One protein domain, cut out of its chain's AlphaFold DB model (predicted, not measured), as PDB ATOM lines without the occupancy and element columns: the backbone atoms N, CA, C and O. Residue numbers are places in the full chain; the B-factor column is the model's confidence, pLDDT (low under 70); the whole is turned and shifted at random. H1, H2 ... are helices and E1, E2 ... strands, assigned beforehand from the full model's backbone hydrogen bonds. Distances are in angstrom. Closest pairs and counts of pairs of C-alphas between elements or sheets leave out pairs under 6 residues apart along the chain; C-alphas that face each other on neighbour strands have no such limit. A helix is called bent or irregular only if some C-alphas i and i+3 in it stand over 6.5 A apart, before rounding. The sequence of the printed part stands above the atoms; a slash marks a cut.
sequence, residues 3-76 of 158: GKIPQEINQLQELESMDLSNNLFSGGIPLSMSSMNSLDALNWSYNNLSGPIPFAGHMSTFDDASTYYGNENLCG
ATOM      1  N   GLY A   3     -22.378  64.177 132.529       88.81
ATOM      2  CA  GLY A   3     -22.517  62.718 132.607       88.81
ATOM      3  C   GLY A   3     -23.884  62.232 133.078       88.81
ATOM      4  O   GLY A   3     -24.848  62.993 133.105       88.81
ATOM      5  N   LYS A   4     -23.958  60.952 133.446       91.12
ATOM      6  CA  LYS A   4     -25.117  60.325 134.099       91.12
ATOM      7  C   LYS A   4     -24.726  59.888 135.504       91.12
ATOM      8  O   LYS A   4     -23.549  59.632 135.747       91.12
ATOM      9  N   ILE A   5     -25.704  59.772 136.398       89.62
ATOM     10  CA  ILE A   5     -25.474  59.185 137.720       89.62
ATOM     11  C   ILE A   5     -25.281  57.665 137.530       89.62
ATOM     12  O   ILE A   5     -26.178  57.015 136.984       89.62
ATOM     13  N   PRO A   6     -24.118  57.100 137.901       88.25
ATOM     14  CA  PRO A   6     -23.847  55.671 137.758       88.25
ATOM     15  C   PRO A   6     -24.745  54.846 138.689       88.25
ATOM     16  O   PRO A   6     -25.098  55.296 139.781       88.25
ATOM     17  N   GLN A   7     -25.112  53.626 138.286       86.19
ATOM     18  CA  GLN A   7     -25.941  52.751 139.130       86.19
ATOM     19  C   GLN A   7     -25.186  52.258 140.367       86.19
ATOM     20  O   GLN A   7     -25.807  51.987 141.396       86.19
ATOM     21  N   GLU A   8     -23.860  52.201 140.260       87.75
ATOM     22  CA  GLU A   8     -22.900  51.741 141.259       87.75
ATOM     23  C   GLU A   8     -22.766  52.699 142.451       87.75
ATOM     24  O   GLU A   8     -22.108  52.370 143.434       87.75
ATOM     25  N   ILE A   9     -23.409  53.873 142.407       87.00
ATOM     26  CA  ILE A   9     -23.400  54.839 143.515       87.00
ATOM     27  C   ILE A   9     -23.966  54.249 144.816       87.00
ATOM     28  O   ILE A   9     -23.590  54.672 145.905       87.00
ATOM     29  N   ASN A  10     -24.799  53.211 144.709       84.69
ATOM     30  CA  ASN A  10     -25.337  52.468 145.845       84.69
ATOM     31  C   ASN A  10     -24.285  51.673 146.640       84.69
ATOM     32  O   ASN A  10     -24.571  51.236 147.752       84.69
ATOM     33  N   GLN A  11     -23.085  51.459 146.090       89.06
ATOM     34  CA  GLN A  11     -21.985  50.793 146.794       89.06
ATOM     35  C   GLN A  11     -21.383  51.680 147.890       89.06
ATOM     36  O   GLN A  11     -20.719  51.179 148.795       89.06
ATOM     37  N   LEU A  12     -21.642  52.988 147.839       88.50
ATOM     38  CA  LEU A  12     -21.187  53.963 148.823       88.50
ATOM     39  C   LEU A  12     -22.129  53.976 150.038       88.50
ATOM     40  O   LEU A  12     -22.815  54.960 150.295       88.50
ATOM     41  N   GLN A  13     -22.187  52.866 150.779       86.94
ATOM     42  CA  GLN A  13     -23.120  52.707 151.903       86.94
ATOM     43  C   GLN A  13     -22.849  53.647 153.083       86.94
ATOM     44  O   GLN A  13     -23.752  53.882 153.876       86.94
ATOM     45  N   GLU A  14     -21.639  54.193 153.194       91.12
ATOM     46  CA  GLU A  14     -21.246  55.136 154.252       91.12
ATOM     47  C   GLU A  14     -21.374  56.605 153.820       91.12
ATOM     48  O   GLU A  14     -20.932  57.504 154.527       91.12
ATOM     49  N   LEU A  15     -21.925  56.880 152.633       91.62
ATOM     50  CA  LEU A  15     -22.043  58.250 152.153       91.62
ATOM     51  C   LEU A  15     -23.171  58.986 152.882       91.62
ATOM     52  O   LEU A  15     -24.335  58.642 152.702       91.62
ATOM     53  N   GLU A  16     -22.810  60.031 153.627       93.88
ATOM     54  CA  GLU A  16     -23.749  60.836 154.423       93.88
ATOM     55  C   GLU A  16     -24.266  62.085 153.703       93.88
ATOM     56  O   GLU A  16     -25.390  62.521 153.925       93.88
ATOM     57  N   SER A  17     -23.474  62.674 152.809       93.12
ATOM     58  CA  SER A  17     -23.844  63.916 152.127       93.12
ATOM     59  C   SER A  17     -23.437  63.886 150.662       93.12
ATOM     60  O   SER A  17     -22.292  63.577 150.328       93.12
ATOM     61  N   MET A  18     -24.363  64.266 149.784       91.56
ATOM     62  CA  MET A  18     -24.156  64.334 148.343       91.56
ATOM     63  C   MET A  18     -24.717  65.635 147.767       91.56
ATOM     64  O   MET A  18     -25.925  65.795 147.598       91.56
ATOM     65  N   ASP A  19     -23.820  66.539 147.385       93.56
ATOM     66  CA  ASP A  19     -24.158  67.745 146.631       93.56
ATOM     67  C   ASP A  19     -23.614  67.623 145.203       93.56
ATOM     68  O   ASP A  19     -22.403  67.598 144.977       93.56
ATOM     69  N   LEU A  20     -24.524  67.512 144.236       92.56
ATOM     70  CA  LEU A  20     -24.229  67.532 142.802       92.56
ATOM     71  C   LEU A  20     -24.857  68.750 142.120       92.56
ATOM     72  O   LEU A  20     -24.975  68.765 140.891       92.56
ATOM     73  N   SER A  21     -25.283  69.755 142.884       95.56
ATOM     74  CA  SER A  21     -25.982  70.910 142.339       95.56
ATOM     75  C   SER A  21     -25.137  71.679 141.320       95.56
ATOM     76  O   SER A  21     -23.906  71.615 141.327       95.56
ATOM     77  N   ASN A  22     -25.798  72.410 140.419       95.19
ATOM     78  CA  ASN A  22     -25.148  73.276 139.425       95.19
ATOM     79  C   ASN A  22     -24.173  72.525 138.502       95.19
ATOM     80  O   ASN A  22     -23.052  72.968 138.233       95.19
ATOM     81  N   ASN A  23     -24.604  71.370 138.005       95.00
ATOM     82  CA  ASN A  23     -23.851  70.567 137.050       95.00
ATOM     83  C   ASN A  23     -24.688  70.282 135.794       95.00
ATOM     84  O   ASN A  23     -25.797  70.772 135.619       95.00
ATOM     85  N   LEU A  24     -24.123  69.514 134.864       94.25
ATOM     86  CA  LEU A  24     -24.798  69.095 133.636       94.25
ATOM     87  C   LEU A  24     -25.041  67.579 133.661       94.25
ATOM     88  O   LEU A  24     -24.846  66.891 132.654       94.25
ATOM     89  N   PHE A  25     -25.403  67.031 134.828       94.00
ATOM     90  CA  PHE A  25     -25.823  65.636 134.915       94.00
ATOM     91  C   PHE A  25     -27.147  65.440 134.184       94.00
ATOM     92  O   PHE A  25     -28.002  66.320 134.167       94.00
ATOM     93  N   SER A  26     -27.299  64.285 133.549       93.69
ATOM     94  CA  SER A  26     -28.420  63.965 132.672       93.69
ATOM     95  C   SER A  26     -28.900  62.530 132.867       93.69
ATOM     96  O   SER A  26     -28.197  61.696 133.439       93.69
ATOM     97  N   GLY A  27     -30.094  62.227 132.360       92.31
ATOM     98  CA  GLY A  27     -30.724  60.919 132.527       92.31
ATOM     99  C   GLY A  27     -31.495  60.785 133.839       92.31
ATOM    100  O   GLY A  27     -31.737  61.765 134.541       92.31
ATOM    101  N   GLY A  28     -31.943  59.562 134.124       92.81
ATOM    102  CA  GLY A  28     -32.747  59.254 135.304       92.81
ATOM    103  C   GLY A  28     -31.932  59.087 136.573       92.81
ATOM    104  O   GLY A  28     -30.777  58.665 136.532       92.81
ATOM    105  N   ILE A  29     -32.578  59.375 137.699       92.81
ATOM    106  CA  ILE A  29     -32.060  59.038 139.019       92.81
ATOM    107  C   ILE A  29     -32.179  57.513 139.191       92.81
ATOM    108  O   ILE A  29     -33.277  56.967 139.036       92.81
ATOM    109  N   PRO A  30     -31.083  56.794 139.480       90.62
ATOM    110  CA  PRO A  30     -31.125  55.345 139.601       90.62
ATOM    111  C   PRO A  30     -31.892  54.907 140.855       90.62
ATOM    112  O   PRO A  30     -31.625  55.362 141.963       90.62
ATOM    113  N   LEU A  31     -32.808  53.946 140.689       87.88
ATOM    114  CA  LEU A  31     -33.615  53.391 141.786       87.88
ATOM    115  C   LEU A  31     -32.754  52.750 142.890       87.88
ATOM    116  O   LEU A  31     -33.188  52.668 144.038       87.88
ATOM    117  N   SER A  32     -31.527  52.321 142.567       86.50
ATOM    118  CA  SER A  32     -30.579  51.731 143.519       86.50
ATOM    119  C   SER A  32     -30.225  52.667 144.680       86.50
ATOM    120  O   SER A  32     -29.877  52.185 145.758       86.50
ATOM    121  N   MET A  33     -30.397  53.981 144.520       86.56
ATOM    122  CA  MET A  33     -30.168  54.967 145.581       86.56
ATOM    123  C   MET A  33     -31.151  54.856 146.749       86.56
ATOM    124  O   MET A  33     -30.820  55.250 147.861       86.56
ATOM    125  N   SER A  34     -32.310  54.220 146.544       85.94
ATOM    126  CA  SER A  34     -33.254  53.897 147.627       85.94
ATOM    127  C   SER A  34     -32.660  53.020 148.738       85.94
ATOM    128  O   SER A  34     -33.228  52.968 149.827       85.94
ATOM    129  N   SER A  35     -31.530  52.350 148.474       87.44
ATOM    130  CA  SER A  35     -30.821  51.476 149.422       87.44
ATOM    131  C   SER A  35     -29.679  52.153 150.196       87.44
ATOM    132  O   SER A  35     -29.038  51.503 151.023       87.44
ATOM    133  N   MET A  36     -29.402  53.437 149.945       89.44
ATOM    134  CA  MET A  36     -28.327  54.190 150.607       89.44
ATOM    135  C   MET A  36     -28.803  54.772 151.942       89.44
ATOM    136  O   MET A  36     -29.146  55.945 152.025       89.44
ATOM    137  N   ASN A  37     -28.834  53.941 152.984       89.38
ATOM    138  CA  ASN A  37     -29.454  54.288 154.272       89.38
ATOM    139  C   ASN A  37     -28.702  55.340 155.103       89.38
ATOM    140  O   ASN A  37     -29.293  55.892 156.023       89.38
ATOM    141  N   SER A  38     -27.416  55.579 154.830       91.56
ATOM    142  CA  SER A  38     -26.607  56.539 155.599       91.56
ATOM    143  C   SER A  38     -26.676  57.962 155.045       91.56
ATOM    144  O   SER A  38     -26.092  58.859 155.633       91.56
ATOM    145  N   LEU A  39     -27.339  58.169 153.902       91.38
ATOM    146  CA  LEU A  39     -27.353  59.452 153.206       91.38
ATOM    147  C   LEU A  39     -28.331  60.414 153.884       91.38
ATOM    148  O   LEU A  39     -29.531  60.234 153.771       91.38
ATOM    149  N   ASP A  40     -27.845  61.465 154.524       92.38
ATOM    150  CA  ASP A  40     -28.671  62.418 155.272       92.38
ATOM    151  C   ASP A  40     -28.864  63.752 154.541       92.38
ATOM    152  O   ASP A  40     -29.854  64.449 154.764       92.38
ATOM    153  N   ALA A  41     -27.947  64.120 153.641       92.50
ATOM    154  CA  ALA A  41     -28.021  65.369 152.887       92.50
ATOM    155  C   ALA A  41     -27.909  65.140 151.376       92.50
ATOM    156  O   ALA A  41     -26.974  64.496 150.892       92.50
ATOM    157  N   LEU A  42     -28.847  65.721 150.620       93.06
ATOM    158  CA  LEU A  42     -28.922  65.583 149.168       93.06
ATOM    159  C   LEU A  42     -29.260  66.914 148.489       93.06
ATOM    160  O   LEU A  42     -30.265  67.550 148.811       93.06
ATOM    161  N   ASN A  43     -28.464  67.303 147.493       95.00
ATOM    162  CA  ASN A  43     -28.766  68.436 146.619       95.00
ATOM    163  C   ASN A  43     -28.417  68.118 145.159       95.00
ATOM    164  O   ASN A  43     -27.249  67.978 144.805       95.00
ATOM    165  N   TRP A  44     -29.425  68.036 144.292       94.25
ATOM    166  CA  TRP A  44     -29.292  67.785 142.850       94.25
ATOM    167  C   TRP A  44     -29.840  68.924 141.995       94.25
ATOM    168  O   TRP A  44     -30.071  68.764 140.790       94.25
ATOM    169  N   SER A  45     -30.048  70.083 142.611       95.94
ATOM    170  CA  SER A  45     -30.648  71.222 141.943       95.94
ATOM    171  C   SER A  45     -29.792  71.707 140.771       95.94
ATOM    172  O   SER A  45     -28.581  71.492 140.724       95.94
ATOM    173  N   TYR A  46     -30.420  72.355 139.795       95.75
ATOM    174  CA  TYR A  46     -29.751  72.935 138.632       95.75
ATOM    175  C   TYR A  46     -28.886  71.916 137.870       95.75
ATOM    176  O   TYR A  46     -27.682  72.097 137.697       95.75
ATOM    177  N   ASN A  47     -29.527  70.832 137.431       96.12
ATOM    178  CA  ASN A  47     -28.974  69.828 136.524       96.12
ATOM    179  C   ASN A  47     -29.954  69.566 135.365       96.12
ATOM    180  O   ASN A  47     -30.990  70.214 135.245       96.12
ATOM    181  N   ASN A  48     -29.633  68.611 134.491       95.50
ATOM    182  CA  ASN A  48     -30.486  68.183 133.382       95.50
ATOM    183  C   ASN A  48     -31.046  66.760 133.600       95.50
ATOM    184  O   ASN A  48     -31.137  65.963 132.660       95.50
ATOM    185  N   LEU A  49     -31.374  66.412 134.851       94.75
ATOM    186  CA  LEU A  49     -31.958  65.114 135.203       94.75
ATOM    187  C   LEU A  49     -33.390  64.995 134.658       94.75
ATOM    188  O   LEU A  49     -34.107  65.983 134.477       94.75
ATOM    189  N   SER A  50     -33.814  63.764 134.381       93.69
ATOM    190  CA  SER A  50     -35.066  63.476 133.674       93.69
ATOM    191  C   SER A  50     -35.764  62.223 134.193       93.69
ATOM    192  O   SER A  50     -35.093  61.248 134.511       93.69
ATOM    193  N   GLY A  51     -37.093  62.186 134.149       92.31
ATOM    194  CA  GLY A  51     -37.888  61.017 134.528       92.31
ATOM    195  C   GLY A  51     -38.369  61.050 135.984       92.31
ATOM    196  O   GLY A  51     -38.309  62.098 136.631       92.31
ATOM    197  N   PRO A  52     -38.901  59.926 136.493       92.44
ATOM    198  CA  PRO A  52     -39.476  59.867 137.829       92.44
ATOM    199  C   PRO A  52     -38.406  59.986 138.913       92.44
ATOM    200  O   PRO A  52     -37.381  59.303 138.860       92.44
ATOM    201  N   ILE A  53     -38.678  60.804 139.926       92.81
ATOM    202  CA  ILE A  53     -37.929  60.802 141.180       92.81
ATOM    203  C   ILE A  53     -38.281  59.500 141.918       92.81
ATOM    204  O   ILE A  53     -39.464  59.228 142.154       92.81
ATOM    205  N   PRO A  54     -37.295  58.653 142.254       89.88
ATOM    206  CA  PRO A  54     -37.540  57.419 142.987       89.88
ATOM    207  C   PRO A  54     -37.965  57.723 144.427       89.88
ATOM    208  O   PRO A  54     -37.146  57.912 145.317       89.88
ATOM    209  N   PHE A  55     -39.273  57.736 144.663       85.44
ATOM    210  CA  PHE A  55     -39.859  57.952 145.983       85.44
ATOM    211  C   PHE A  55     -40.037  56.618 146.729       85.44
ATOM    212  O   PHE A  55     -41.152  56.139 146.936       85.44
ATOM    213  N   ALA A  56     -38.924  55.955 147.054       86.00
ATOM    214  CA  ALA A  56     -38.913  54.652 147.722       86.00
ATOM    215  C   ALA A  56     -37.701  54.493 148.653       86.00
ATOM    216  O   ALA A  56     -36.639  55.061 148.403       86.00
ATOM    217  N   GLY A  57     -37.841  53.661 149.691       87.25
ATOM    218  CA  GLY A  57     -36.758  53.383 150.642       87.25
ATOM    219  C   GLY A  57     -36.294  54.649 151.359       87.25
ATOM    220  O   GLY A  57     -37.126  55.452 151.765       87.25
ATOM    221  N   HIS A  58     -34.978  54.846 151.470       88.06
ATOM    222  CA  HIS A  58     -34.415  56.047 152.099       88.06
ATOM    223  C   HIS A  58     -34.649  57.320 151.279       88.06
ATOM    224  O   HIS A  58     -34.694  58.414 151.823       88.06
ATOM    225  N   MET A  59     -34.895  57.201 149.971       87.00
ATOM    226  CA  MET A  59     -35.120  58.369 149.117       87.00
ATOM    227  C   MET A  59     -36.446  59.096 149.362       87.00
ATOM    228  O   MET A  59     -36.588  60.241 148.939       87.00
ATOM    229  N   SER A  60     -37.402  58.479 150.060       88.69
ATOM    230  CA  SER A  60     -38.622  59.174 150.490       88.69
ATOM    231  C   SER A  60     -38.378  60.184 151.616       88.69
ATOM    232  O   SER A  60     -39.254  61.006 151.867       88.69
ATOM    233  N   THR A  61     -37.216  60.136 152.283       90.75
ATOM    234  CA  THR A  61     -36.834  61.108 153.323       90.75
ATOM    235  C   THR A  61     -36.445  62.469 152.744       90.75
ATOM    236  O   THR A  61     -36.539  63.472 153.441       90.75
ATOM    237  N   PHE A  62     -36.075  62.523 151.460       90.62
ATOM    238  CA  PHE A  62     -35.768  63.761 150.744       90.62
ATOM    239  C   PHE A  62     -37.037  64.337 150.111       90.62
ATOM    240  O   PHE A  62     -37.249  64.254 148.897       90.62
ATOM    241  N   ASP A  63     -37.896  64.894 150.956       90.12
ATOM    242  CA  ASP A  63     -39.175  65.500 150.584       90.12
ATOM    243  C   ASP A  63     -39.072  66.991 150.221       90.12
ATOM    244  O   ASP A  63     -40.042  67.580 149.739       90.12
ATOM    245  N   ASP A  64     -37.896  67.602 150.377       93.00
ATOM    246  CA  ASP A  64     -37.674  68.976 149.948       93.00
ATOM    247  C   ASP A  64     -37.592  69.074 148.414       93.00
ATOM    248  O   ASP A  64     -36.678  68.571 147.754       93.00
ATOM    249  N   ALA A  65     -38.556  69.781 147.825       91.81
ATOM    250  CA  ALA A  65     -38.585  70.070 146.396       91.81
ATOM    251  C   ALA A  65     -37.371  70.898 145.929       91.81
ATOM    252  O   ALA A  65     -37.015  70.839 144.746       91.81
ATOM    253  N   SER A  66     -36.723  71.652 146.826       92.31
ATOM    254  CA  SER A  66     -35.558  72.480 146.502       92.31
ATOM    255  C   SER A  66     -34.365  71.646 146.020       92.31
ATOM    256  O   SER A  66     -33.708  72.032 145.050       92.31
ATOM    257  N   THR A  67     -34.176  70.445 146.579       94.19
ATOM    258  CA  THR A  67     -33.143  69.467 146.195       94.19
ATOM    259  C   THR A  67     -33.205  69.090 144.719       94.19
ATOM    260  O   THR A  67     -32.178  68.769 144.125       94.19
ATOM    261  N   TYR A  68     -34.384  69.149 144.100       94.50
ATOM    262  CA  TYR A  68     -34.606  68.740 142.711       94.50
ATOM    263  C   TYR A  68     -34.866  69.925 141.770       94.50
ATOM    264  O   TYR A  68     -35.020  69.732 140.560       94.50
ATOM    265  N   TYR A  69     -34.902  71.152 142.298       94.00
ATOM    266  CA  TYR A  69     -35.246  72.356 141.544       94.00
ATOM    267  C   TYR A  69     -34.286  72.607 140.373       94.00
ATOM    268  O   TYR A  69     -33.110  72.273 140.437       94.00
ATOM    269  N   GLY A  70     -34.768  73.198 139.279       93.12
ATOM    270  CA  GLY A  70     -33.937  73.480 138.101       93.12
ATOM    271  C   GLY A  70     -33.666  72.276 137.187       93.12
ATOM    272  O   GLY A  70     -32.949  72.439 136.208       93.12
ATOM    273  N   ASN A  71     -34.255  71.103 137.458       94.62
ATOM    274  CA  ASN A  71     -34.266  69.955 136.546       94.62
ATOM    275  C   ASN A  71     -35.605  69.887 135.794       94.62
ATOM    276  O   ASN A  71     -36.601  69.383 136.315       94.62
ATOM    277  N   GLU A  72     -35.643  70.390 134.560       90.88
ATOM    278  CA  GLU A  72     -36.888  70.580 133.798       90.88
ATOM    279  C   GLU A  72     -37.680  69.280 133.571       90.88
ATOM    280  O   GLU A  72     -38.914  69.280 133.565       90.88
ATOM    281  N   ASN A  73     -36.983  68.153 133.420       93.12
ATOM    282  CA  ASN A  73     -37.572  66.881 133.009       93.12
ATOM    283  C   ASN A  73     -37.839  65.902 134.162       93.12
ATOM    284  O   ASN A  73     -38.271  64.779 133.892       93.12
ATOM    285  N   LEU A  74     -37.608  66.291 135.419       93.69
ATOM    286  CA  LEU A  74     -37.988  65.472 136.573       93.69
ATOM    287  C   LEU A  74     -39.497  65.528 136.838       93.69
ATOM    288  O   LEU A  74     -40.170  66.517 136.538       93.69
ATOM    289  N   CYS A  75     -40.035  64.452 137.399       93.25
ATOM    290  CA  CYS A  75     -41.444  64.332 137.760       93.25
ATOM    291  C   CYS A  75     -41.633  63.395 138.965       93.25
ATOM    292  O   CYS A  75     -40.757  62.596 139.285       93.25
ATOM    293  N   GLY A  76     -42.797  63.457 139.606       90.75
ATOM    294  CA  GLY A  76     -43.130  62.695 140.809       90.75
ATOM    295  C   GLY A  76     -42.794  63.444 142.107       90.75
ATOM    296  O   GLY A  76     -42.121  64.474 142.063       90.75
TER     297      GLY A  76
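Overview. This is residues 3 to 76 of the 158 residues of an uncharacterized protein of Amborella trichopoda (UniProt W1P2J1). The chain is wound in stacked turns, a short and compact solenoid: the sheet E2, E4, E5 makes one wall, the small sheet of E1 and E3, continued by H4, makes another, and the short helices H1, H2 and H3 follow one another along a further side. E1, E2 and H2 make one turn, E3, E4 and H3 the next, and H4 and E5 a last, partial one. The printed part has 74 residues, with four named helices and five named strands in the order H1 E1 E2 H2 E3 E4 H3 H4 E5; both sheets are parallel, and the class is mixed, helices and strands. It is compact, with a radius of gyration of the C-alphas of 11.1 A, and rounded, spanning 29 by 24 by 18 A.

Arrangement. In the larger sheet, E4 (residues 48 to 52) is the inner strand, between the edge strands E2 (residues 24 to 27) and E5 (residues 73 to 75). E2 and E4 are parallel at 26 degrees, with N 48 and O 25 at 2.8 A. E4 and E5 are parallel at 32 degrees, with N 51 and O 73 at 2.9 A. The pairing is staggered: E4 pairs with E2 over residues 48 to 49 and with E5 over residues 50 to 52. Residues 3 to 4 pair, parallel, with residues 25 to 26 of E2. In the other sheet, E1 (residues 17 to 19) and E3 (residues 41 to 43) are parallel at 9 degrees, with N 18 and O 41 at 2.8 A. The closest C-alphas of E3 and H4 (residues 65 to 68) are those of Asn 43 and Thr 67, 4.5 A apart. H2 (residues 31 to 35) touches H1 (residues 7 to 11), closest at the C-alphas of Asn 10 and Met 33, 5.4 A. H2 also touches H3 (residues 57 to 61), closest at the C-alphas of Ser 34 and Gly 57, 4.7 A. H1 and H3 are apart. E4, H3, H4 and E5 form a strand-helix-strand unit, two parallel neighbour strands with helices between, and its crossover is right-handed. The O i to N i+4 pairs within hydrogen-bond range are 0 of 1 in each of H1, H2 and H3, beside O i to N i+3 counts of 1 of 2, 2 of 2 and 2 of 2; H4 is too short for an i+4 pair.

Along the chain. E4 is 13.0 A from first to last C-alpha and E2 10.2 A. H1 measures 8.8 A, H2 8.4 A and H3 8.2 A. H1 begins at C-alpha 7, (-25.941, 52.751, 139.130), and is only just irregular, with C-alphas 7 and 10 at 6.7 A. E4 begins at C-alpha 48, (-30.486, 68.183, 133.382), and E5 ends at C-alpha 75, (-41.444, 64.332, 137.760).

Size, cuts and confidence. The two C-alphas farthest apart are those of Glu 14 and Glu 72, 30.0 A. The printed part, residues 3 to 76, has no cut, and its links between named elements are tight. The mean pLDDT of the printed part is 91.3, and no printed residue is under 70.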